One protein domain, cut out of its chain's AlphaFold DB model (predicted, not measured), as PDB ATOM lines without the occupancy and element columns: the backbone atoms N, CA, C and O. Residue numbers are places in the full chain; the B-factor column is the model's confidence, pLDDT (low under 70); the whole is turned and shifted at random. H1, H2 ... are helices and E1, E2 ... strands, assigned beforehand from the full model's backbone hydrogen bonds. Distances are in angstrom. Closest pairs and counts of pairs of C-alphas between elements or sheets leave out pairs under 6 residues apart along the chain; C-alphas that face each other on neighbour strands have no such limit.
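AT A GLANCE: This is residues 355 to 524 of the 527 residues of an uncharacterized protein of Myxococcales bacterium (UniProt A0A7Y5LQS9). A strongly twisted antiparallel sheet of six strands has H1 and H3 packed over one of its faces, while H6 and the long loop of residues 368 to 387 reach out beyond one end of the body and H4 lies at the other end. The sheet turns by 114 degrees from edge to edge, and H5 packs on E4. The printed part has 170 residues, with six named helices and six named strands in the order H1, H2, H3, E1, H4, E2, E3, E4, E5, H5, E6, H6. The sheet's order is E1, E6, E2, E3, E4, E5, and the class is mixed, helices and strands. The whole is compact, with a radius of gyration of the C-alphas of 16.7 A and spans of 51 by 35 by 30 A.

IN THESE COORDINATES: H1, residues 356 to 367, begins with C-alpha 356 at (101.175, 157.387, 121.018) and measures 17.1 A from first to last C-alpha. H2 is residues 388 to 391, and H3, residues 400 to 408, measures 12.4 A. E1 is residues 414 to 418 and H4 residues 430 to 438. E2, residues 449 to 455, measures 19.6 A. E3, residues 461 to 471, measures 27.8 A and bends by 52 degrees at residue 467, where C-alpha 467 stands at (102.489, 148.784, 126.121). E4, residues 478 to 485, measures 18.6 A. E5 is residues 487 to 492 and H5 residues 493 to 499. E6, residues 503 to 511, measures 23.3 A. H6, residues 513 to 523, measures 15.4 A and ends with C-alpha 523 at (79.432, 149.412, 136.007).

HOW THE PARTS SIT: In the sheet, E1 and E5 are the edge strands. E1 and E6 are antiparallel, with N 415 and O 510 within hydrogen-bond range at 2.9 A. E6 and E2 are antiparallel too, with N 506 and O 451 at 2.8 A. E2, E3, E4 and E5 form a meander, each strand the antiparallel neighbour of the one before, and its three successive pairs are hairpins. Within hydrogen-bond range are N 452 and O 464 across E2 and E3, at 2.8 A, N 467 and O 482 across E3 and E4, at 2.9 A, and N 481 and O 491 across E4 and E5, at 2.8 A. E1, H4 and E2 form a split strand-helix-strand unit, two strands running the same way with E6 between them, and its crossover is right-handed. H1 and H3 lie on the same face of the sheet, making two layers, helices over strands. H1 is 7.9 A high over the sheet and runs along the strands, at 2 degrees to E3 on the local plane. H3 has a height over the sheet of 8.3 A and runs slantwise to the strands, at 42 degrees to E6 on the local plane. H1 and H3 only just touch, and only at their ends, with 3 pairs of C-alphas within 8 A; the closest are those of Val 357 and Val 400, 6.2 A apart. H2 touches H1, residues 361 to 365 alone, with the C-alphas of Asp 365 and Leu 388 closest at 6.1 A. H5 is on the sheet; its closest C-alphas to E4 are those of Leu 493 and Val 479, 5.6 A apart. H4 only grazes the sheet with residues 433 to 438, and H6 is not on it. Every O i to N i+4 pair is within hydrogen-bond range in H1, H3, H4, H5 and H6, while H2 is too short for such a pair.

THE WHOLE: The C-alphas of Gly 376 and Glu 422 are the two farthest apart, at 53.9 A. The links H1 to H2 and E1 to H4 are long, with 20 and 11 residues; in the first, residues 371 to 372 pair antiparallel with residues 381 to 382. The printed part has no cut. Its mean pLDDT is 93.9, and no printed residue is under 70.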
ATOM      1  N   VAL A 355      97.981 159.623 118.003       95.69
ATOM      2  CA  VAL A 355      99.344 159.734 118.564       95.69
ATOM      3  C   VAL A 355      99.583 158.616 119.588       95.69
ATOM      4  O   VAL A 355      98.648 157.903 119.960       95.69
ATOM      5  N   CYS A 356     100.809 158.477 120.103       95.81
ATOM      6  CA  CYS A 356     101.175 157.387 121.018       95.81
ATOM      7  C   CYS A 356     100.246 157.279 122.239       95.81
ATOM      8  O   CYS A 356      99.876 156.174 122.616       95.81
ATOM      9  N   VAL A 357      99.835 158.404 122.844       96.56
ATOM     10  CA  VAL A 357      98.911 158.368 123.995       96.56
ATOM     11  C   VAL A 357      97.478 158.066 123.575       96.56
ATOM     12  O   VAL A 357      96.778 157.359 124.295       96.56
ATOM     13  N   ASP A 358      97.033 158.555 122.413       96.69
ATOM     14  CA  ASP A 358      95.709 158.191 121.906       96.69
ATOM     15  C   ASP A 358      95.607 156.683 121.728       96.69
ATOM     16  O   ASP A 358      94.602 156.118 122.123       96.69
ATOM     17  N   PHE A 359      96.652 156.037 121.208       97.62
ATOM     18  CA  PHE A 359      96.722 154.583 121.102       97.62
ATOM     19  C   PHE A 359      96.536 153.887 122.462       97.62
ATOM     20  O   PHE A 359      95.714 152.977 122.564       97.62
ATOM     21  N   LEU A 360      97.223 154.348 123.517       97.75
ATOM     22  CA  LEU A 360      97.069 153.777 124.862       97.75
ATOM     23  C   LEU A 360      95.637 153.924 125.386       97.75
ATOM     24  O   LEU A 360      95.025 152.960 125.844       97.75
ATOM     25  N   VAL A 361      95.102 155.142 125.297       97.00
ATOM     26  CA  VAL A 361      93.772 155.478 125.812       97.00
ATOM     27  C   VAL A 361      92.683 154.756 125.030       97.00
ATOM     28  O   VAL A 361      91.765 154.195 125.619       97.00
ATOM     29  N   ASP A 362      92.801 154.739 123.708       97.38
ATOM     30  CA  ASP A 362      91.849 154.099 122.815       97.38
ATOM     31  C   ASP A 362      91.847 152.571 123.001       97.38
ATOM     32  O   ASP A 362      90.788 151.965 122.867       97.38
ATOM     33  N   ALA A 363      92.989 151.939 123.312       98.00
ATOM     34  CA  ALA A 363      93.061 150.497 123.573       98.00
ATOM     35  C   ALA A 363      92.332 150.118 124.871       98.00
ATOM     36  O   ALA A 363      91.552 149.163 124.891       98.00
ATOM     37  N   ILE A 364      92.530 150.909 125.931       97.75
ATOM     38  CA  ILE A 364      91.841 150.736 127.215       97.75
ATOM     39  C   ILE A 364      90.339 150.984 127.040       97.75
ATOM     40  O   ILE A 364      89.536 150.120 127.389       97.75
ATOM     41  N   ASP A 365      89.951 152.096 126.408       97.19
ATOM     42  CA  ASP A 365      88.549 152.415 126.112       97.19
ATOM     43  C   ASP A 365      87.886 151.296 125.292       97.19
ATOM     44  O   ASP A 365      86.800 150.831 125.642       97.19
ATOM     45  N   ARG A 366      88.549 150.800 124.237       97.00
ATOM     46  CA  ARG A 366      88.023 149.692 123.423       97.00
ATOM     47  C   ARG A 366      87.850 148.411 124.216       97.00
ATOM     48  O   ARG A 366      86.836 147.746 124.028       97.00
ATOM     49  N   SER A 367      88.790 148.069 125.099       97.00
ATOM     50  CA  SER A 367      88.668 146.857 125.923       97.00
ATOM     51  C   SER A 367      87.476 146.927 126.873       97.00
ATOM     52  O   SER A 367      86.929 145.899 127.265       97.00
ATOM     53  N   ALA A 368      87.024 148.144 127.179       96.69
ATOM     54  CA  ALA A 368      85.844 148.384 127.981       96.69
ATOM     55  C   ALA A 368      84.533 148.446 127.179       96.69
ATOM     56  O   ALA A 368      83.465 148.594 127.770       96.69
ATOM     57  N   GLY A 369      84.596 148.337 125.846       96.50
ATOM     58  CA  GLY A 369      83.457 148.489 124.936       96.50
ATOM     59  C   GLY A 369      83.233 149.921 124.434       96.50
ATOM     60  O   GLY A 369      82.278 150.172 123.697       96.50
ATOM     61  N   THR A 370      84.106 150.867 124.789       97.44
ATOM     62  CA  THR A 370      83.988 152.269 124.384       97.44
ATOM     63  C   THR A 370      84.702 152.524 123.056       97.44
ATOM     64  O   THR A 370      85.923 152.681 123.005       97.44
ATOM     65  N   TRP A 371      83.958 152.655 121.954       97.50
ATOM     66  CA  TRP A 371      84.551 152.926 120.636       97.50
ATOM     67  C   TRP A 371      83.671 153.760 119.712       97.50
ATOM     68  O   TRP A 371      82.474 153.899 119.934       97.50
ATOM     69  N   TYR A 372      84.270 154.340 118.669       97.69
ATOM     70  CA  TYR A 372      83.537 155.053 117.624       97.69
ATOM     71  C   TYR A 372      82.616 154.099 116.853       97.69
ATOM     72  O   TYR A 372      83.008 152.981 116.518       97.69
ATOM     73  N   ARG A 373      81.396 154.552 116.550       98.19
ATOM     74  CA  ARG A 373      80.428 153.765 115.773       98.19
ATOM     75  C   ARG A 373      80.804 153.711 114.285       98.19
ATOM     76  O   ARG A 373      81.325 154.715 113.779       98.19
ATOM     77  N   PRO A 374      80.558 152.581 113.594       98.12
ATOM     78  CA  PRO A 374      80.892 152.399 112.183       98.12
ATOM     79  C   PRO A 374      80.047 153.273 111.249       98.12
ATOM     80  O   PRO A 374      79.096 153.946 111.649       98.12
ATOM     81  N   ARG A 375      80.411 153.269 109.967       97.88
ATOM     82  CA  ARG A 375      79.667 153.936 108.897       97.88
ATOM     83  C   ARG A 375      78.259 153.349 108.792       97.88
ATOM     84  O   ARG A 375      78.107 152.139 108.680       97.88
ATOM     85  N   GLY A 376      77.258 154.222 108.739       97.06
ATOM     86  CA  GLY A 376      75.838 153.854 108.696       97.06
ATOM     87  C   GLY A 376      75.115 154.205 109.996       97.06
ATOM     88  O   GLY A 376      73.966 154.636 109.951       97.06
ATOM     89  N   ASP A 377      75.822 154.152 111.123       98.00
ATOM     90  CA  ASP A 377      75.284 154.543 112.421       98.00
ATOM     91  C   ASP A 377      75.294 156.066 112.609       98.00
ATOM     92  O   ASP A 377      76.017 156.818 111.944       98.00
ATOM     93  N   THR A 378      74.518 156.544 113.586       97.88
ATOM     94  CA  THR A 378      74.625 157.931 114.046       97.88
ATOM     95  C   THR A 378      76.022 158.170 114.639       97.88
ATOM     96  O   THR A 378      76.378 157.487 115.610       97.88
ATOM     97  N   PRO A 379      76.797 159.149 114.114       98.00
ATOM     98  CA  PRO A 379      78.143 159.428 114.596       98.00
ATOM     99  C   PRO A 379      78.181 159.619 116.106       98.00
ATOM    100  O   PRO A 379      77.389 160.364 116.681       98.00
ATOM    101  N   GLY A 380      79.128 158.953 116.749       96.69
ATOM    102  CA  GLY A 380      79.304 159.003 118.189       96.69
ATOM    103  C   GLY A 380      80.184 157.864 118.665       96.69
ATOM    104  O   GLY A 380      80.779 157.140 117.869       96.69
ATOM    105  N   ARG A 381      80.264 157.706 119.980       96.69
ATOM    106  CA  ARG A 381      80.901 156.543 120.588       96.69
ATOM    107  C   ARG A 381      79.821 155.666 121.205       96.69
ATOM    108  O   ARG A 381      78.864 156.185 121.777       96.69
ATOM    109  N   THR A 382      79.954 154.357 121.055       96.69
ATOM    110  CA  THR A 382      79.351 153.423 122.003       96.69
ATOM    111  C   THR A 382      80.073 153.619 123.327       96.69
ATOM    112  O   THR A 382      81.299 153.729 123.332       96.69
ATOM    113  N   THR A 383      79.318 153.734 124.415       95.62
ATOM    114  CA  THR A 383      79.867 153.878 125.762       95.62
ATOM    115  C   THR A 383      79.918 152.501 126.397       95.62
ATOM    116  O   THR A 383      78.892 151.836 126.522       95.62
ATOM    117  N   GLY A 384      81.125 152.070 126.734       95.69
ATOM    118  CA  GLY A 384      81.387 150.862 127.490       95.69
ATOM    119  C   GLY A 384      81.315 151.095 128.997       95.69
ATOM    120  O   GLY A 384      80.872 152.142 129.464       95.69
ATOM    121  N   TRP A 385      81.797 150.128 129.775       95.25
ATOM    122  CA  TRP A 385      81.806 150.222 131.242       95.25
ATOM    123  C   TRP A 385      82.904 151.155 131.787       95.25
ATOM    124  O   TRP A 385      82.904 151.515 132.965       95.25
ATOM    125  N   LEU A 386      83.837 151.570 130.927       94.88
ATOM    126  CA  LEU A 386      84.899 152.517 131.238       94.88
ATOM    127  C   LEU A 386      85.166 153.442 130.042       94.88
ATOM    128  O   LEU A 386      85.321 152.998 128.904       94.88
ATOM    129  N   THR A 387      85.302 154.731 130.348       94.12
ATOM    130  CA  THR A 387      85.941 155.730 129.489       94.12
ATOM    131  C   THR A 387      87.096 156.350 130.271       94.12
ATOM    132  O   THR A 387      86.897 157.075 131.253       94.12
ATOM    133  N   LEU A 388      88.325 156.082 129.846       92.00
ATOM    134  CA  LEU A 388      89.534 156.562 130.497       92.00
ATOM    135  C   LEU A 388      89.639 158.091 130.430       92.00
ATOM    136  O   LEU A 388      89.996 158.722 131.418       92.00
ATOM    137  N   ARG A 389      89.259 158.706 129.302       87.62
ATOM    138  CA  ARG A 389      89.279 160.177 129.158       87.62
ATOM    139  C   ARG A 389      88.381 160.885 130.175       87.62
ATOM    140  O   ARG A 389      88.797 161.886 130.750       87.62
ATOM    141  N   GLU A 390      87.189 160.346 130.418       87.56
ATOM    142  CA  GLU A 390      86.252 160.874 131.419       87.56
ATOM    143  C   GLU A 390      86.783 160.646 132.836       87.56
ATOM    144  O   GLU A 390      86.710 161.539 133.672       87.56
ATOM    145  N   SER A 391      87.407 159.488 133.078       83.00
ATOM    146  CA  SER A 391      88.036 159.157 134.366       83.00
ATOM    147  C   SER A 391      89.275 160.012 134.678       83.00
ATOM    148  O   SER A 391      89.748 160.012 135.808       83.00
ATOM    149  N   MET A 392      89.807 160.737 133.688       86.56
ATOM    150  CA  MET A 392      90.965 161.630 133.813       86.56
ATOM    151  C   MET A 392      90.588 163.113 133.631       86.56
ATOM    152  O   MET A 392      91.411 163.914 133.181       86.56
ATOM    153  N   ASP A 393      89.352 163.485 133.978       81.25
ATOM    154  CA  ASP A 393      88.816 164.856 133.968       81.25
ATOM    155  C   ASP A 393      88.897 165.580 132.611       81.25
ATOM    156  O   ASP A 393      89.032 166.801 132.555       81.25
ATOM    157  N   ASN A 394      88.832 164.848 131.493       75.38
ATOM    158  CA  ASN A 394      88.845 165.413 130.135       75.38
ATOM    159  C   ASN A 394      90.039 166.342 129.826       75.38
ATOM    160  O   ASN A 394      89.962 167.183 128.926       75.38
ATOM    161  N   VAL A 395      91.161 166.182 130.535       78.00
ATOM    162  CA  VAL A 395      92.412 166.881 130.214       78.00
ATOM    163  C   VAL A 395      92.860 166.486 128.802       78.00
ATOM    164  O   VAL A 395      92.606 165.370 128.345       78.00
ATOM    165  N   ASP A 396      93.557 167.377 128.091       84.69
ATOM    166  CA  ASP A 396      94.219 167.003 126.839       84.69
ATOM    167  C   ASP A 396      95.363 166.010 127.122       84.69
ATOM    168  O   ASP A 396      96.516 166.389 127.359       84.69
ATOM    169  N   LEU A 397      95.014 164.720 127.130       87.44
ATOM    170  CA  LEU A 397      95.920 163.597 127.366       87.44
ATOM    171  C   LEU A 397      96.853 163.336 126.183       87.44
ATOM    172  O   LEU A 397      97.759 162.522 126.297       87.44
ATOM    173  N   ARG A 398      96.663 163.997 125.035       90.75
ATOM    174  CA  ARG A 398      97.388 163.647 123.804       90.75
ATOM    175  C   ARG A 398      98.889 163.899 123.915       90.75
ATOM    176  O   ARG A 398      99.679 163.244 123.241       90.75
ATOM    177  N   MET A 399      99.293 164.805 124.805       91.44
ATOM    178  CA  MET A 399     100.692 164.988 125.174       91.44
ATOM    179  C   MET A 399     101.100 164.003 126.271       91.44
ATOM    180  O   MET A 399     100.557 164.038 127.374       91.44
ATOM    181  N   VAL A 400     102.147 163.209 126.015       94.50
ATOM    182  CA  VAL A 400     102.699 162.238 126.983       94.50
ATOM    183  C   VAL A 400     102.971 162.873 128.350       94.50
ATOM    184  O   VAL A 400     102.612 162.301 129.372       94.50
ATOM    185  N   ARG A 401     103.522 164.094 128.391       94.50
ATOM    186  CA  ARG A 401     103.767 164.817 129.652       94.50
ATOM    187  C   ARG A 401     102.481 165.086 130.444       94.50
ATOM    188  O   ARG A 401     102.495 164.973 131.665       94.50
ATOM    189  N   ASN A 402     101.387 165.440 129.768       94.44
ATOM    190  CA  ASN A 402     100.098 165.666 130.427       94.44
ATOM    191  C   ASN A 402      99.519 164.360 130.959       94.44
ATOM    192  O   ASN A 402      99.022 164.345 132.080       94.44
ATOM    193  N   PHE A 403      99.614 163.283 130.175       96.00
ATOM    194  CA  PHE A 403      99.165 161.956 130.582       96.00
ATOM    195  C   PHE A 403      99.904 161.465 131.831       96.00
ATOM    196  O   PHE A 403      99.256 161.130 132.816       96.00
ATOM    197  N   VAL A 404     101.242 161.519 131.835       97.06
ATOM    198  CA  VAL A 404     102.054 161.104 132.992       97.06
ATOM    199  C   VAL A 404     101.764 161.964 134.221       97.06
ATOM    200  O   VAL A 404     101.567 161.425 135.304       97.06
ATOM    201  N   ARG A 405     101.673 163.295 134.069       96.25
ATOM    202  CA  ARG A 405     101.298 164.184 135.182       96.25
ATOM    203  C   ARG A 405      99.929 163.813 135.753       96.25
ATOM    204  O   ARG A 405      99.791 163.692 136.958       96.25
ATOM    205  N   LYS A 406      98.933 163.594 134.894       95.88
ATOM    206  CA  LYS A 406      97.584 163.253 135.354       95.88
ATOM    207  C   LYS A 406      97.520 161.862 135.994       95.88
ATOM    208  O   LYS A 406      96.718 161.662 136.895       95.88
ATOM    209  N   ALA A 407      98.360 160.922 135.559       96.94
ATOM    210  CA  ALA A 407      98.509 159.628 136.220       96.94
ATOM    211  C   ALA A 407      99.090 159.779 137.638       96.94
ATOM    212  O   ALA A 407      98.571 159.167 138.565       96.94
ATOM    213  N   HIS A 408     100.088 160.652 137.829       97.31
ATOM    214  CA  HIS A 408     100.594 161.017 139.163       97.31
ATOM    215  C   HIS A 408      99.508 161.630 140.059       97.31
ATOM    216  O   HIS A 408      99.435 161.303 141.240       97.31
ATOM    217  N   ASP A 409      98.632 162.465 139.496       96.69
ATOM    218  CA  ASP A 409      97.518 163.089 140.230       96.69
ATOM    219  C   ASP A 409      96.398 162.093 140.611       96.69
ATOM    220  O   ASP A 409      95.473 162.453 141.340       96.69
ATOM    221  N   LEU A 410      96.442 160.853 140.105       96.62
ATOM    222  CA  LEU A 410      95.421 159.820 140.305       96.62
ATOM    223  C   LEU A 410      96.039 158.513 140.848       96.62
ATOM    224  O   LEU A 410      95.927 157.466 140.202       96.62
ATOM    225  N   PRO A 411      96.657 158.527 142.044       97.19
ATOM    226  CA  PRO A 411      97.371 157.370 142.589       97.19
ATOM    227  C   PRO A 411      96.456 156.186 142.927       97.19
ATOM    228  O   PRO A 411      96.923 155.053 143.005       97.19
ATOM    229  N   ASP A 412      95.153 156.404 143.108       96.19
ATOM    230  CA  ASP A 412      94.178 155.317 143.280       96.19
ATOM    231  C   ASP A 412      93.960 154.523 141.988       96.19
ATOM    232  O   ASP A 412      93.561 153.361 142.023       96.19
ATOM    233  N   MET A 413      94.218 155.155 140.844       96.44
ATOM    234  CA  MET A 413      94.016 154.590 139.518       96.44
ATOM    235  C   MET A 413      95.326 154.103 138.900       96.44
ATOM    236  O   MET A 413      95.343 153.086 138.212       96.44
ATOM    237  N   TRP A 414      96.423 154.813 139.143       97.75
ATOM    238  CA  TRP A 414      97.702 154.560 138.502       97.75
ATOM    239  C   TRP A 414      98.792 154.266 139.523       97.75
ATOM    240  O   TRP A 414      98.891 154.898 140.571       97.75
ATOM    241  N   GLU A 415      99.658 153.319 139.185       97.12
ATOM    242  CA  GLU A 415     100.999 153.243 139.745       97.12
ATOM    243  C   GLU A 415     101.958 153.879 138.737       97.12
ATOM    244  O   GLU A 415     101.942 153.536 137.553       97.12
ATOM    245  N   VAL A 416     102.767 154.835 139.191       97.69
ATOM    246  CA  VAL A 416     103.750 155.529 138.357       97.69
ATOM    247  C   VAL A 416     105.113 155.438 139.027       97.69
ATOM    248  O   VAL A 416     105.254 155.720 140.215       97.69
ATOM    249  N   TYR A 417     106.126 155.054 138.257       97.50
ATOM    250  CA  TYR A 417     107.523 155.074 138.672       97.50
ATOM    251  C   TYR A 417     108.326 155.926 137.704       97.50
ATOM    252  O   TYR A 417     108.428 155.631 136.508       97.50
ATOM    253  N   ASP A 418     108.919 156.980 138.245       97.62
ATOM    254  CA  ASP A 418     109.875 157.803 137.529       97.62
ATOM    255  C   ASP A 418     111.256 157.158 137.639       97.62
ATOM    256  O   ASP A 418     111.795 157.018 138.737       97.62
ATOM    257  N   VAL A 419     111.847 156.777 136.505       96.50
ATOM    258  CA  VAL A 419     113.172 156.148 136.510       96.50
ATOM    259  C   VAL A 419     114.211 157.190 136.962       96.50
ATOM    260  O   VAL A 419     114.298 158.265 136.335       96.50
ATOM    261  N   PRO A 420     115.001 156.917 138.023       96.62
ATOM    262  CA  PRO A 420     116.057 157.811 138.495       96.62
ATOM    263  C   PRO A 420     117.049 158.155 137.385       96.62
ATOM    264  O   PRO A 420     117.222 157.403 136.429       96.62
ATOM    265  N   LYS A 421     117.699 159.318 137.458       96.94
ATOM    266  CA  LYS A 421     118.538 159.800 136.348       96.94
ATOM    267  C   LYS A 421     119.740 158.887 136.093       96.94
ATOM    268  O   LYS A 421     120.120 158.685 134.943       96.94
ATOM    269  N   GLU A 422     120.306 158.363 137.164       96.50
ATOM    270  CA  GLU A 422     121.388 157.387 137.234       96.50
ATOM    271  C   GLU A 422     121.027 156.036 136.599       96.50
ATOM    272  O   GLU A 422     121.909 155.365 136.072       96.50
ATOM    273  N   ASP A 423     119.736 155.705 136.553       95.81
ATOM    274  CA  ASP A 423     119.200 154.454 136.014       95.81
ATOM    275  C   ASP A 423     118.661 154.593 134.575       95.81
ATOM    276  O   ASP A 423     118.182 153.636 133.960       95.81
ATOM    277  N   ARG A 424     118.752 155.792 133.984       96.44
ATOM    278  CA  ARG A 424     118.317 156.068 132.604       96.44
ATOM    279  C   ARG A 424     119.368 155.622 131.596       96.44
ATOM    280  O   ARG A 424     120.037 156.442 130.964       96.44
ATOM    281  N   PHE A 425     119.484 154.314 131.406       97.25
ATOM    282  CA  PHE A 425     120.390 153.723 130.422       97.25
ATOM    283  C   PHE A 425     119.827 153.850 128.996       97.25
ATOM    284  O   PHE A 425     118.772 153.278 128.698       97.25
ATOM    285  N   PRO A 426     120.499 154.567 128.072       97.19
ATOM    286  CA  PRO A 426     120.103 154.595 126.670       97.19
ATOM    287  C   PRO A 426     120.145 153.201 126.044       97.19
ATOM    288  O   PRO A 426     121.059 152.429 126.312       97.19
ATOM    289  N   PHE A 427     119.237 152.903 125.118       96.38
ATOM    290  CA  PHE A 427     119.119 151.588 124.476       96.38
ATOM    291  C   PHE A 427     120.396 151.099 123.775       96.38
ATOM    292  O   PHE A 427     120.629 149.895 123.678       96.38
ATOM    293  N   ARG A 428     121.267 152.007 123.314       96.12
ATOM    294  CA  ARG A 428     122.600 151.656 122.789       96.12
ATOM    295  C   ARG A 428     123.503 150.981 123.828       96.12
ATOM    296  O   ARG A 428     124.397 150.239 123.443       96.12
ATOM    297  N   GLN A 429     123.276 151.210 125.122       96.75
ATOM    298  CA  GLN A 429     123.963 150.556 126.240       96.75
ATOM    299  C   GLN A 429     123.222 149.269 126.634       96.75
ATOM    300  O   GLN A 429     122.751 149.121 127.760       96.75
ATOM    301  N   ARG A 430     123.096 148.341 125.678       94.56
ATOM    302  CA  ARG A 430     122.219 147.161 125.768       94.56
ATOM    303  C   ARG A 430     122.374 146.384 127.072       94.56
ATOM    304  O   ARG A 430     121.381 146.137 127.741       94.56
ATOM    305  N   ASP A 431     123.598 146.040 127.453       94.00
ATOM    306  CA  ASP A 431     123.834 145.172 128.614       94.00
ATOM    307  C   ASP A 431     123.501 145.863 129.939       94.00
ATOM    308  O   ASP A 431     123.113 145.212 130.904       94.00
ATOM    309  N   GLN A 432     123.667 147.187 130.017       95.81
ATOM    310  CA  GLN A 432     123.250 147.963 131.190       95.81
ATOM    311  C   GLN A 432     121.727 148.076 131.234       95.81
ATOM    312  O   GLN A 432     121.125 147.836 132.274       95.81
ATOM    313  N   PHE A 433     121.109 148.335 130.081       95.12
ATOM    314  CA  PHE A 433     119.661 148.391 129.943       95.12
ATOM    315  C   PHE A 433     118.986 147.067 130.331       95.12
ATOM    316  O   PHE A 433     118.110 147.064 131.189       95.12
ATOM    317  N   TYR A 434     119.413 145.932 129.766       92.81
ATOM    318  CA  TYR A 434     118.827 144.626 130.087       92.81
ATOM    319  C   TYR A 434     119.011 144.259 131.561       92.81
ATOM    320  O   TYR A 434     118.067 143.780 132.179       92.81
ATOM    321  N   ARG A 435     120.182 144.539 132.153       92.56
ATOM    322  CA  ARG A 435     120.396 144.343 133.596       92.56
ATOM    323  C   ARG A 435     119.482 145.223 134.441       92.56
ATOM    324  O   ARG A 435     118.952 144.743 135.436       92.56
ATOM    325  N   HIS A 436     119.285 146.480 134.051       92.31
ATOM    326  CA  HIS A 436     118.377 147.384 134.750       92.31
ATOM    327  C   HIS A 436     116.924 146.899 134.677       92.31
ATOM    328  O   HIS A 436     116.259 146.844 135.700       92.31
ATOM    329  N   VAL A 437     116.445 146.485 133.500       91.44
ATOM    330  CA  VAL A 437     115.068 145.983 133.342       91.44
ATOM    331  C   VAL A 437     114.876 144.616 134.017       91.44
ATOM    332  O   VAL A 437     113.817 144.362 134.575       91.44
ATOM    333  N   HIS A 438     115.887 143.744 134.033       88.50
ATOM    334  CA  HIS A 438     115.839 142.490 134.797       88.50
ATOM    335  C   HIS A 438     115.753 142.746 136.309       88.50
ATOM    336  O   HIS A 438     115.008 142.080 137.021       88.50
ATOM    337  N   ASN A 439     116.510 143.728 136.800       88.50
ATOM    338  CA  ASN A 439     116.537 144.119 138.208       88.50
ATOM    339  C   ASN A 439     115.582 145.278 138.506       88.50
ATOM    340  O   ASN A 439     115.803 146.020 139.466       88.50
ATOM    341  N   PHE A 440     114.563 145.478 137.666       86.75
ATOM    342  CA  PHE A 440     113.648 146.592 137.841       86.75
ATOM    343  C   PHE A 440     112.984 146.447 139.215       86.75
ATOM    344  O   PHE A 440     112.545 145.351 139.570       86.75
ATOM    345  N   PRO A 441     112.908 147.519 140.023       71.62
ATOM    346  CA  PRO A 441     112.434 147.417 141.405       71.62
ATOM    347  C   PRO A 441     110.961 147.003 141.500       71.62
ATOM    348  O   PRO A 441     110.469 146.669 142.575       71.62
ATOM    349  N   LYS A 442     110.252 147.060 140.373       78.88
ATOM    350  CA  LYS A 442     108.858 146.678 140.220       78.88
ATOM    351  C   LYS A 442     108.784 145.484 139.284       78.88
ATOM    352  O   LYS A 442     109.406 145.491 138.223       78.88
ATOM    353  N   THR A 443     107.989 144.484 139.650       84.88
ATOM    354  CA  THR A 443     107.627 143.401 138.733       84.88
ATOM    355  C   THR A 443     106.927 144.014 137.528       84.88
ATOM    356  O   THR A 443     105.955 144.739 137.713       84.88
ATOM    357  N   LEU A 444     107.418 143.757 136.316       92.25
ATOM    358  CA  LEU A 444     106.827 144.251 135.072       92.25
ATOM    359  C   LEU A 444     105.717 143.309 134.609       92.25
ATOM    360  O   LEU A 444     105.885 142.092 134.651       92.25
ATOM    361  N   HIS A 445     104.589 143.866 134.180       92.56
ATOM    362  CA  HIS A 445     103.408 143.118 133.754       92.56
ATOM    363  C   HIS A 445     103.060 143.408 132.292       92.56
ATOM    364  O   HIS A 445     103.410 144.441 131.720       92.56
ATOM    365  N   GLU A 446     102.319 142.479 131.697       95.38
ATOM    366  CA  GLU A 446     101.558 142.727 130.475       95.38
ATOM    367  C   GLU A 446     100.615 143.930 130.667       95.38
ATOM    368  O   GLU A 446     100.064 144.130 131.746       95.38
ATOM    369  N   ALA A 447     100.447 144.741 129.619       97.44
ATOM    370  CA  ALA A 447      99.699 146.005 129.612       97.44
ATOM    371  C   ALA A 447     100.264 147.148 130.481       97.44
ATOM    372  O   ALA A 447      99.706 148.249 130.467       97.44
ATOM    373  N   ASP A 448     101.405 146.963 131.149       97.88
ATOM    374  CA  ASP A 448     102.168 148.098 131.672       97.88
ATOM    375  C   ASP A 448     102.620 149.015 130.529       97.88
ATOM    376  O   ASP A 448     102.823 148.585 129.392       97.88
ATOM    377  N   ILE A 449     102.825 150.291 130.834       98.44
ATOM    378  CA  ILE A 449     103.211 151.312 129.867       98.44
ATOM    379  C   ILE A 449     104.639 151.760 130.145       98.44
ATOM    380  O   ILE A 449     104.960 152.249 131.229       98.44
ATOM    381  N   PHE A 450     105.484 151.689 129.123       97.75
ATOM    382  CA  PHE A 450     106.753 152.404 129.111       97.75
ATOM    383  C   PHE A 450     106.605 153.728 128.381       97.75
ATOM    384  O   PHE A 450     106.143 153.786 127.240       97.75
ATOM    385  N   VAL A 451     107.068 154.792 129.030       98.25
ATOM    386  CA  VAL A 451     107.324 156.083 128.402       98.25
ATOM    387  C   VAL A 451     108.820 156.229 128.232       98.25
ATOM    388  O   VAL A 451     109.572 156.272 129.204       98.25
ATOM    389  N   ILE A 452     109.250 156.335 126.982       97.31
ATOM    390  CA  ILE A 452     110.651 156.479 126.617       97.31
ATOM    391  C   ILE A 452     110.918 157.906 126.149       97.31
ATOM    392  O   ILE A 452     110.060 158.556 125.545       97.31
ATOM    393  N   TRP A 453     112.125 158.392 126.410       97.62
ATOM    394  CA  TRP A 453     112.541 159.737 126.031       97.62
ATOM    395  C   TRP A 453     113.966 159.738 125.504       97.62
ATOM    396  O   TRP A 453     114.819 158.977 125.958       97.62
ATOM    397  N   GLY A 454     114.220 160.604 124.528       95.50
ATOM    398  CA  GLY A 454     115.551 160.857 123.998       95.50
ATOM    399  C   GLY A 454     115.530 161.225 122.523       95.50
ATOM    400  O   GLY A 454     114.471 161.430 121.918       95.50
ATOM    401  N   LEU A 455     116.725 161.299 121.946       93.12
ATOM    402  CA  LEU A 455     116.935 161.860 120.616       93.12
ATOM    403  C   LEU A 455     116.406 160.943 119.506       93.12
ATOM    404  O   LEU A 455     116.699 159.744 119.489       93.12
ATOM    405  N   ARG A 456     115.646 161.526 118.573       86.75
ATOM    406  CA  ARG A 456     115.234 160.898 117.308       86.75
ATOM    407  C   ARG A 456     116.269 161.197 116.208       86.75
ATOM    408  O   ARG A 456     117.308 161.810 116.465       86.75
ATOM    409  N   SER A 457     116.012 160.733 114.985       82.69
ATOM    410  CA  SER A 457     116.860 160.983 113.807       82.69
ATOM    411  C   SER A 457     116.962 162.467 113.432       82.69
ATOM    412  O   SER A 457     117.967 162.881 112.868       82.69
ATOM    413  N   ASP A 458     115.969 163.273 113.804       86.12
ATOM    414  CA  ASP A 458     115.931 164.735 113.644       86.12
ATOM    415  C   ASP A 458     116.745 165.509 114.702       86.12
ATOM    416  O   ASP A 458     116.690 166.738 114.753       86.12
ATOM    417  N   ASN A 459     117.502 164.811 115.558       88.06
ATOM    418  CA  ASN A 459     118.274 165.383 116.667       88.06
ATOM    419  C   ASN A 459     117.447 166.192 117.683       88.06
ATOM    420  O   ASN A 459     118.006 166.998 118.429       88.06
ATOM    421  N   ARG A 460     116.139 165.942 117.785       89.75
ATOM    422  CA  ARG A 460     115.285 166.496 118.842       89.75
ATOM    423  C   ARG A 460     114.900 165.412 119.837       89.75
ATOM    424  O   ARG A 460     114.889 164.221 119.520       89.75
ATOM    425  N   ASN A 461     114.611 165.816 121.072       93.19
ATOM    426  CA  ASN A 461     114.127 164.904 122.105       93.19
ATOM    427  C   ASN A 461     112.626 164.693 121.943       93.19
ATOM    428  O   ASN A 461     111.864 165.656 121.958       93.19
ATOM    429  N   HIS A 462     112.212 163.438 121.811       92.56
ATOM    430  CA  HIS A 462     110.810 163.071 121.645       92.56
ATOM    431  C   HIS A 462     110.402 162.097 122.742       92.56
ATOM    432  O   HIS A 462     111.174 161.210 123.120       92.56
ATOM    433  N   TYR A 463     109.168 162.252 123.210       95.50
ATOM    434  CA  TYR A 463     108.490 161.218 123.975       95.50
ATOM    435  C   TYR A 463     107.964 160.141 123.032       95.50
ATOM    436  O   TYR A 463     107.616 160.416 121.884       95.50
ATOM    437  N   HIS A 464     107.879 158.919 123.534       96.06
ATOM    438  CA  HIS A 464     107.127 157.844 122.904       96.06
ATOM    439  C   HIS A 464     106.613 156.908 123.989       96.06
ATOM    440  O   HIS A 464     107.292 156.709 124.993       96.06
ATOM    441  N   SER A 465     105.417 156.367 123.806       97.31
ATOM    442  CA  SER A 465     104.775 155.497 124.787       97.31
ATOM    443  C   SER A 465     104.324 154.195 124.142       97.31
ATOM    444  O   SER A 465     103.932 154.184 122.976       97.31
ATOM    445  N   MET A 466     104.406 153.102 124.894       97.88
ATOM    446  CA  MET A 466     104.138 151.748 124.408       97.88
ATOM    447  C   MET A 466     103.653 150.850 125.535       97.88
ATOM    448  O   MET A 466     104.074 151.033 126.677       97.88
ATOM    449  N   PHE A 467     102.826 149.864 125.201       98.56
ATOM    450  CA  PHE A 467     102.489 148.784 126.121       98.56
ATOM    451  C   PHE A 467     103.568 147.706 126.105       98.56
ATOM    452  O   PHE A 467     104.082 147.359 125.037       98.56
ATOM    453  N   ILE A 468     103.846 147.115 127.263       98.06
ATOM    454  CA  ILE A 468     104.431 145.780 127.352       98.06
ATOM    455  C   ILE A 468     103.359 144.802 126.863       98.06
ATOM    456  O   ILE A 468     102.334 144.610 127.511       98.06
ATOM    457  N   TYR A 469     103.568 144.219 125.685       97.56
ATOM    458  CA  TYR A 469     102.610 143.304 125.066       97.56
ATOM    459  C   TYR A 469     102.736 141.882 125.613       97.56
ATOM    460  O   TYR A 469     101.745 141.178 125.756       97.56
ATOM    461  N   SER A 470     103.960 141.452 125.914       94.69
ATOM    462  CA  SER A 470     104.220 140.133 126.486       94.69
ATOM    463  C   SER A 470     105.467 140.182 127.348       94.69
ATOM    464  O   SER A 470     106.460 140.826 126.987       94.69
ATOM    465  N   THR A 471     105.427 139.441 128.447       93.88
ATOM    466  CA  THR A 471     106.579 139.153 129.299       93.88
ATOM    467  C   THR A 471     106.967 137.687 129.169       93.88
ATOM    468  O   THR A 471     106.112 136.837 128.937       93.88
ATOM    469  N   ASP A 472     108.250 137.390 129.324       91.06
ATOM    470  CA  ASP A 472     108.750 136.026 129.437       91.06
ATOM    471  C   ASP A 472     108.228 135.359 130.723       91.06
ATOM    472  O   ASP A 472     108.272 135.962 131.798       91.06
ATOM    473  N   ALA A 473     107.741 134.121 130.616       90.88
ATOM    474  CA  ALA A 473     107.116 133.400 131.726       90.88
ATOM    475  C   ALA A 473     108.100 133.003 132.839       90.88
ATOM    476  O   ALA A 473     107.659 132.714 133.949       90.88
ATOM    477  N   VAL A 474     109.409 132.991 132.573       90.62
ATOM    478  CA  VAL A 474     110.439 132.581 133.537       90.62
ATOM    479  C   VAL A 474     111.009 133.807 134.246       90.62
ATOM    480  O   VAL A 474     110.927 133.940 135.463       90.62
ATOM    481  N   PHE A 475     111.532 134.762 133.482       83.94
ATOM    482  CA  PHE A 475     112.235 135.928 134.011       83.94
ATOM    483  C   PHE A 475     111.312 137.120 134.294       83.94
ATOM    484  O   PHE A 475     111.716 138.060 134.979       83.94
ATOM    485  N   GLY A 476     110.087 137.132 133.753       88.81
ATOM    486  CA  GLY A 476     109.222 138.319 133.769       88.81
ATOM    487  C   GLY A 476     109.760 139.468 132.906       88.81
ATOM    488  O   GLY A 476     109.319 140.608 133.027       88.81
ATOM    489  N   MET A 477     110.737 139.187 132.038       92.12
ATOM    490  CA  MET A 477     111.366 140.175 131.167       92.12
ATOM    491  C   MET A 477     110.388 140.572 130.052       92.12
ATOM    492  O   MET A 477     109.850 139.685 129.389       92.12
ATOM    493  N   PRO A 478     110.170 141.863 129.761       94.56
ATOM    494  CA  PRO A 478     109.354 142.249 128.620       94.56
ATOM    495  C   PRO A 478     110.040 141.849 127.310       94.56
ATOM    496  O   PRO A 478     111.181 142.234 127.038       94.56
ATOM    497  N   VAL A 479     109.329 141.082 126.485       92.69
ATOM    498  CA  VAL A 479     109.843 140.547 125.215       92.69
ATOM    499  C   VAL A 479     109.200 141.224 124.012       92.69
ATOM    500  O   VAL A 479     109.894 141.531 123.037       92.69
ATOM    501  N   LEU A 480     107.902 141.521 124.102       95.62
ATOM    502  CA  LEU A 480     107.120 142.167 123.054       95.62
ATOM    503  C   LEU A 480     106.528 143.478 123.555       95.62
ATOM    504  O   LEU A 480     106.117 143.596 124.708       95.62
ATOM    505  N   PHE A 481     106.442 144.439 122.648       97.31
ATOM    506  CA  PHE A 481     105.886 145.762 122.868       97.31
ATOM    507  C   PHE A 481     104.881 146.085 121.780       97.31
ATOM    508  O   PHE A 481     105.117 145.763 120.617       97.31
ATOM    509  N   SER A 482     103.794 146.752 122.148       97.88
ATOM    510  CA  SER A 482     102.813 147.268 121.198       97.88
ATOM    511  C   SER A 482     102.824 148.785 121.237       97.88
ATOM    512  O   SER A 482     102.737 149.387 122.314       97.88
ATOM    513  N   ASP A 483     103.002 149.411 120.078       96.56
ATOM    514  CA  ASP A 483     103.100 150.860 119.981       96.56
ATOM    515  C   ASP A 483     102.582 151.435 118.670       96.56
ATOM    516  O   ASP A 483     102.314 150.720 117.709       96.56
ATOM    517  N   GLN A 484     102.443 152.762 118.659       94.81
ATOM    518  CA  GLN A 484     101.964 153.538 117.524       94.81
ATOM    519  C   GLN A 484     103.077 154.488 117.067       94.81
ATOM    520  O   GLN A 484     103.226 155.594 117.583       94.81
ATOM    521  N   ALA A 485     103.922 154.012 116.150       88.94
ATOM    522  CA  ALA A 485     105.035 154.764 115.565       88.94
ATOM    523  C   ALA A 485     104.976 154.645 114.036       88.94
ATOM    524  O   ALA A 485     105.650 153.796 113.443       88.94
ATOM    525  N   GLY A 486     104.129 155.477 113.426       91.88
ATOM    526  CA  GLY A 486     103.704 155.399 112.024       91.88
ATOM    527  C   GLY A 486     102.403 154.605 111.859       91.88
ATOM    528  O   GLY A 486     101.399 155.153 111.409       91.88
ATOM    529  N   TYR A 487     102.411 153.341 112.280       94.00
ATOM    530  CA  TYR A 487     101.229 152.478 112.380       94.00
ATOM    531  C   TYR A 487     101.311 151.637 113.652       94.00
ATOM    532  O   TYR A 487     102.412 151.433 114.185       94.00
ATOM    533  N   VAL A 488     100.152 151.164 114.122       95.12
ATOM    534  CA  VAL A 488     100.097 150.257 115.269       95.12
ATOM    535  C   VAL A 488     100.790 148.957 114.895       95.12
ATOM    536  O   VAL A 488     100.528 148.406 113.827       95.12
ATOM    537  N   ARG A 489     101.696 148.494 115.754       95.19
ATOM    538  CA  ARG A 489     102.462 147.266 115.528       95.19
ATOM    539  C   ARG A 489     102.929 146.633 116.824       95.19
ATOM    540  O   ARG A 489     103.277 147.343 117.770       95.19
ATOM    541  N   VAL A 490     103.051 145.309 116.811       94.31
ATOM    542  CA  VAL A 490     103.754 144.557 117.855       94.31
ATOM    543  C   VAL A 490     105.198 144.297 117.422       94.31
ATOM    544  O   VAL A 490     105.463 143.841 116.311       94.31
ATOM    545  N   ARG A 491     106.161 144.608 118.292       92.94
ATOM    546  CA  ARG A 491     107.599 144.475 118.023       92.94
ATOM    547  C   ARG A 491     108.333 143.842 119.185       92.94
ATOM    548  O   ARG A 491     107.982 144.046 120.343       92.94
ATOM    549  N   VAL A 492     109.420 143.142 118.882       92.19
ATOM    550  CA  VAL A 492     110.361 142.704 119.918       92.19
ATOM    551  C   VAL A 492     111.100 143.909 120.504       92.19
ATOM    552  O   VAL A 492     111.436 144.854 119.783       92.19
ATOM    553  N   LEU A 493     111.413 143.862 121.802       90.50
ATOM    554  CA  LEU A 493     112.156 144.919 122.510       90.50
ATOM    555  C   LEU A 493     113.417 145.364 121.753       90.50
ATOM    556  O   LEU A 493     113.712 146.550 121.629       90.50
ATOM    557  N   ASP A 494     114.138 144.403 121.181       88.88
ATOM    558  CA  ASP A 494     115.367 144.664 120.440       88.88
ATOM    559  C   ASP A 494     115.161 145.559 119.202       88.88
ATOM    560  O   ASP A 494     116.017 146.376 118.866       88.88
ATOM    561  N   GLU A 495     114.020 145.447 118.519       90.69
ATOM    562  CA  GLU A 495     113.687 146.312 117.383       90.69
ATOM    563  C   GLU A 495     113.353 147.732 117.832       90.69
ATOM    564  O   GLU A 495     113.777 148.694 117.189       90.69
ATOM    565  N   VAL A 496     112.646 147.872 118.956       91.44
ATOM    566  CA  VAL A 496     112.384 149.174 119.583       91.44
ATOM    567  C   VAL A 496     113.708 149.856 119.937       91.44
ATOM    568  O   VAL A 496     113.932 151.015 119.577       91.44
ATOM    569  N   MET A 497     114.623 149.111 120.563       93.06
ATOM    570  CA  MET A 497     115.951 149.587 120.944       93.06
ATOM    571  C   MET A 497     116.788 150.018 119.737       93.06
ATOM    572  O   MET A 497     117.395 151.090 119.757       93.06
ATOM    573  N   ARG A 498     116.802 149.216 118.663       91.44
ATOM    574  CA  ARG A 498     117.540 149.534 117.428       91.44
ATOM    575  C   ARG A 498     116.960 150.729 116.677       91.44
ATOM    576  O   ARG A 498     117.727 151.493 116.097       91.44
ATOM    577  N   ALA A 499     115.639 150.902 116.684       90.19
ATOM    578  CA  ALA A 499     114.981 152.022 116.017       90.19
ATOM    579  C   ALA A 499     115.245 153.368 116.714       90.19
ATOM    580  O   ALA A 499     115.206 154.412 116.065       90.19
ATOM    581  N   ALA A 500     115.515 153.364 118.024       92.00
ATOM    582  CA  ALA A 500     115.723 154.582 118.799       92.00
ATOM    583  C   ALA A 500     116.857 154.448 119.840       92.00
ATOM    584  O   ALA A 500     116.629 154.644 121.034       92.00
ATOM    585  N   PRO A 501     118.110 154.190 119.418       95.69
ATOM    586  CA  PRO A 501     119.201 153.754 120.300       95.69
ATOM    587  C   PRO A 501     119.628 154.790 121.355       95.69
ATOM    588  O   PRO A 501     120.345 154.472 122.301       95.69
ATOM    589  N   ARG A 502     119.227 156.054 121.190       97.19
ATOM    590  CA  ARG A 502     119.542 157.164 122.107       97.19
ATOM    591  C   ARG A 502     118.439 157.422 123.134       97.19
ATOM    592  O   ARG A 502     118.604 158.318 123.958       97.19
ATOM    593  N   ARG A 503     117.326 156.687 123.066       97.00
ATOM    594  CA  ARG A 503     116.238 156.769 124.041       97.00
ATOM    595  C   ARG A 503     116.491 155.841 125.217       97.00
ATOM    596  O   ARG A 503     117.246 154.882 125.096       97.00
ATOM    597  N   TYR A 504     115.853 156.144 126.331       97.62
ATOM    598  CA  TYR A 504     115.842 155.355 127.558       97.62
ATOM    599  C   TYR A 504     114.425 155.359 128.146       97.62
ATOM    600  O   TYR A 504     113.593 156.173 127.731       97.62
ATOM    601  N   ILE A 505     114.144 154.479 129.109       97.19
ATOM    602  CA  ILE A 505     112.871 154.493 129.848       97.19
ATOM    603  C   ILE A 505     112.893 155.670 130.822       97.19
ATOM    604  O   ILE A 505     113.798 155.785 131.644       97.19
ATOM    605  N   LEU A 506     111.921 156.567 130.691       97.75
ATOM    606  CA  LEU A 506     111.763 157.732 131.556       97.75
ATOM    607  C   LEU A 506     110.718 157.471 132.645       97.75
ATOM    608  O   LEU A 506     110.955 157.809 133.801       97.75
ATOM    609  N   HIS A 507     109.595 156.857 132.270       98.06
ATOM    610  CA  HIS A 507     108.538 156.483 133.202       98.06
ATOM    611  C   HIS A 507     108.045 155.070 132.912       98.06
ATOM    612  O   HIS A 507     107.969 154.649 131.752       98.06
ATOM    613  N   TRP A 508     107.654 154.381 133.973       97.81
ATOM    614  CA  TRP A 508     106.831 153.185 133.932       97.81
ATOM    615  C   TRP A 508     105.482 153.512 134.575       97.81
ATOM    616  O   TRP A 508     105.438 154.167 135.617       97.81
ATOM    617  N   LEU A 509     104.391 153.118 133.923       98.12
ATOM    618  CA  LEU A 509     103.036 153.334 134.415       98.12
ATOM    619  C   LEU A 509     102.261 152.024 134.369       98.12
ATOM    620  O   LEU A 509     102.359 151.277 133.397       98.12
ATOM    621  N   ARG A 510     101.421 151.801 135.373       97.31
ATOM    622  CA  ARG A 510     100.478 150.688 135.432       97.31
ATOM    623  C   ARG A 510      99.102 151.202 135.798       97.31
ATOM    624  O   ARG A 510      98.944 151.920 136.784       97.31
ATOM    625  N   LEU A 511      98.107 150.795 135.021       96.69
ATOM    626  CA  LEU A 511      96.716 150.950 135.416       96.69
ATOM    627  C   LEU A 511      96.423 149.901 136.487       96.69
ATOM    628  O   LEU A 511      96.547 148.706 136.224       96.69
ATOM    629  N   LYS A 512      96.093 150.344 137.699       95.25
ATOM    630  CA  LYS A 512      95.956 149.467 138.861       95.25
ATOM    631  C   LYS A 512      94.871 148.411 138.631       95.25
ATOM    632  O   LYS A 512      93.707 148.779 138.427       95.25
ATOM    633  N   PRO A 513      95.205 147.109 138.669       91.38
ATOM    634  CA  PRO A 513      94.218 146.060 138.455       91.38
ATOM    635  C   PRO A 513      93.038 146.109 139.424       91.38
ATOM    636  O   PRO A 513      91.894 145.941 139.014       91.38
ATOM    637  N   GLU A 514      93.293 146.405 140.696       90.94
ATOM    638  CA  GLU A 514      92.278 146.550 141.736       90.94
ATOM    639  C   GLU A 514      91.277 147.668 141.415       90.94
ATOM    640  O   GLU A 514      90.074 147.526 141.647       90.94
ATOM    641  N   TRP A 515      91.755 148.756 140.806       94.75
ATOM    642  CA  TRP A 515      90.903 149.842 140.344       94.75
ATOM    643  C   TRP A 515      90.040 149.398 139.162       94.75
ATOM    644  O   TRP A 515      88.839 149.669 139.156       94.75
ATOM    645  N   LEU A 516      90.616 148.671 138.196       92.56
ATOM    646  CA  LEU A 516      89.884 148.125 137.047       92.56
ATOM    647  C   LEU A 516      88.781 147.152 137.477       92.56
ATOM    648  O   LEU A 516      87.643 147.304 137.032       92.56
ATOM    649  N   VAL A 517      89.096 146.201 138.368       91.25
ATOM    650  CA  VAL A 517      88.118 145.246 138.920       91.25
ATOM    651  C   VAL A 517      86.977 146.007 139.592       91.25
ATOM    652  O   VAL A 517      85.813 145.803 139.247       91.25
ATOM    653  N   LYS A 518      87.300 146.937 140.502       92.38
ATOM    654  CA  LYS A 518      86.301 147.744 141.214       92.38
ATOM    655  C   LYS A 518      85.440 148.555 140.250       92.38
ATOM    656  O   LYS A 518      84.222 148.597 140.396       92.38
ATOM    657  N   LYS A 519      86.053 149.203 139.256       93.62
ATOM    658  CA  LYS A 519      85.339 150.027 138.274       93.62
ATOM    659  C   LYS A 519      84.385 149.186 137.430       93.62
ATOM    660  O   LYS A 519      83.255 149.614 137.210       93.62
ATOM    661  N   ARG A 520      84.816 147.999 137.001       92.62
ATOM    662  CA  ARG A 520      83.987 147.061 136.242       92.62
ATOM    663  C   ARG A 520      82.805 146.555 137.066       92.62
ATOM    664  O   ARG A 520      81.689 146.605 136.567       92.62
ATOM    665  N   ALA A 521      83.034 146.148 138.315       91.44
ATOM    666  CA  ALA A 521      81.979 145.679 139.219       91.44
ATOM    667  C   ALA A 521      80.925 146.762 139.525       91.44
ATOM    668  O   ALA A 521      79.751 146.464 139.693       91.44
ATOM    669  N   LEU A 522      81.321 148.040 139.563       92.25
ATOM    670  CA  LEU A 522      80.377 149.153 139.725       92.25
ATOM    671  C   LEU A 522      79.539 149.432 138.468       92.25
ATOM    672  O   LEU A 522      78.470 150.030 138.571       92.25
ATOM    673  N   ALA A 523      80.046 149.078 137.289       91.69
ATOM    674  CA  ALA A 523      79.432 149.412 136.007       91.69
ATOM    675  C   ALA A 523      78.618 148.259 135.404       91.69
ATOM    676  O   ALA A 523      77.700 148.504 134.622       91.69
ATOM    677  N   LEU A 524      78.958 147.017 135.745       88.94
ATOM    678  CA  LEU A 524      78.274 145.813 135.298       88.94
ATOM    679  C   LEU A 524      77.733 145.095 136.541       88.94
ATOM    680  O   LEU A 524      78.546 144.734 137.391       88.94
TER     681      LEU A 524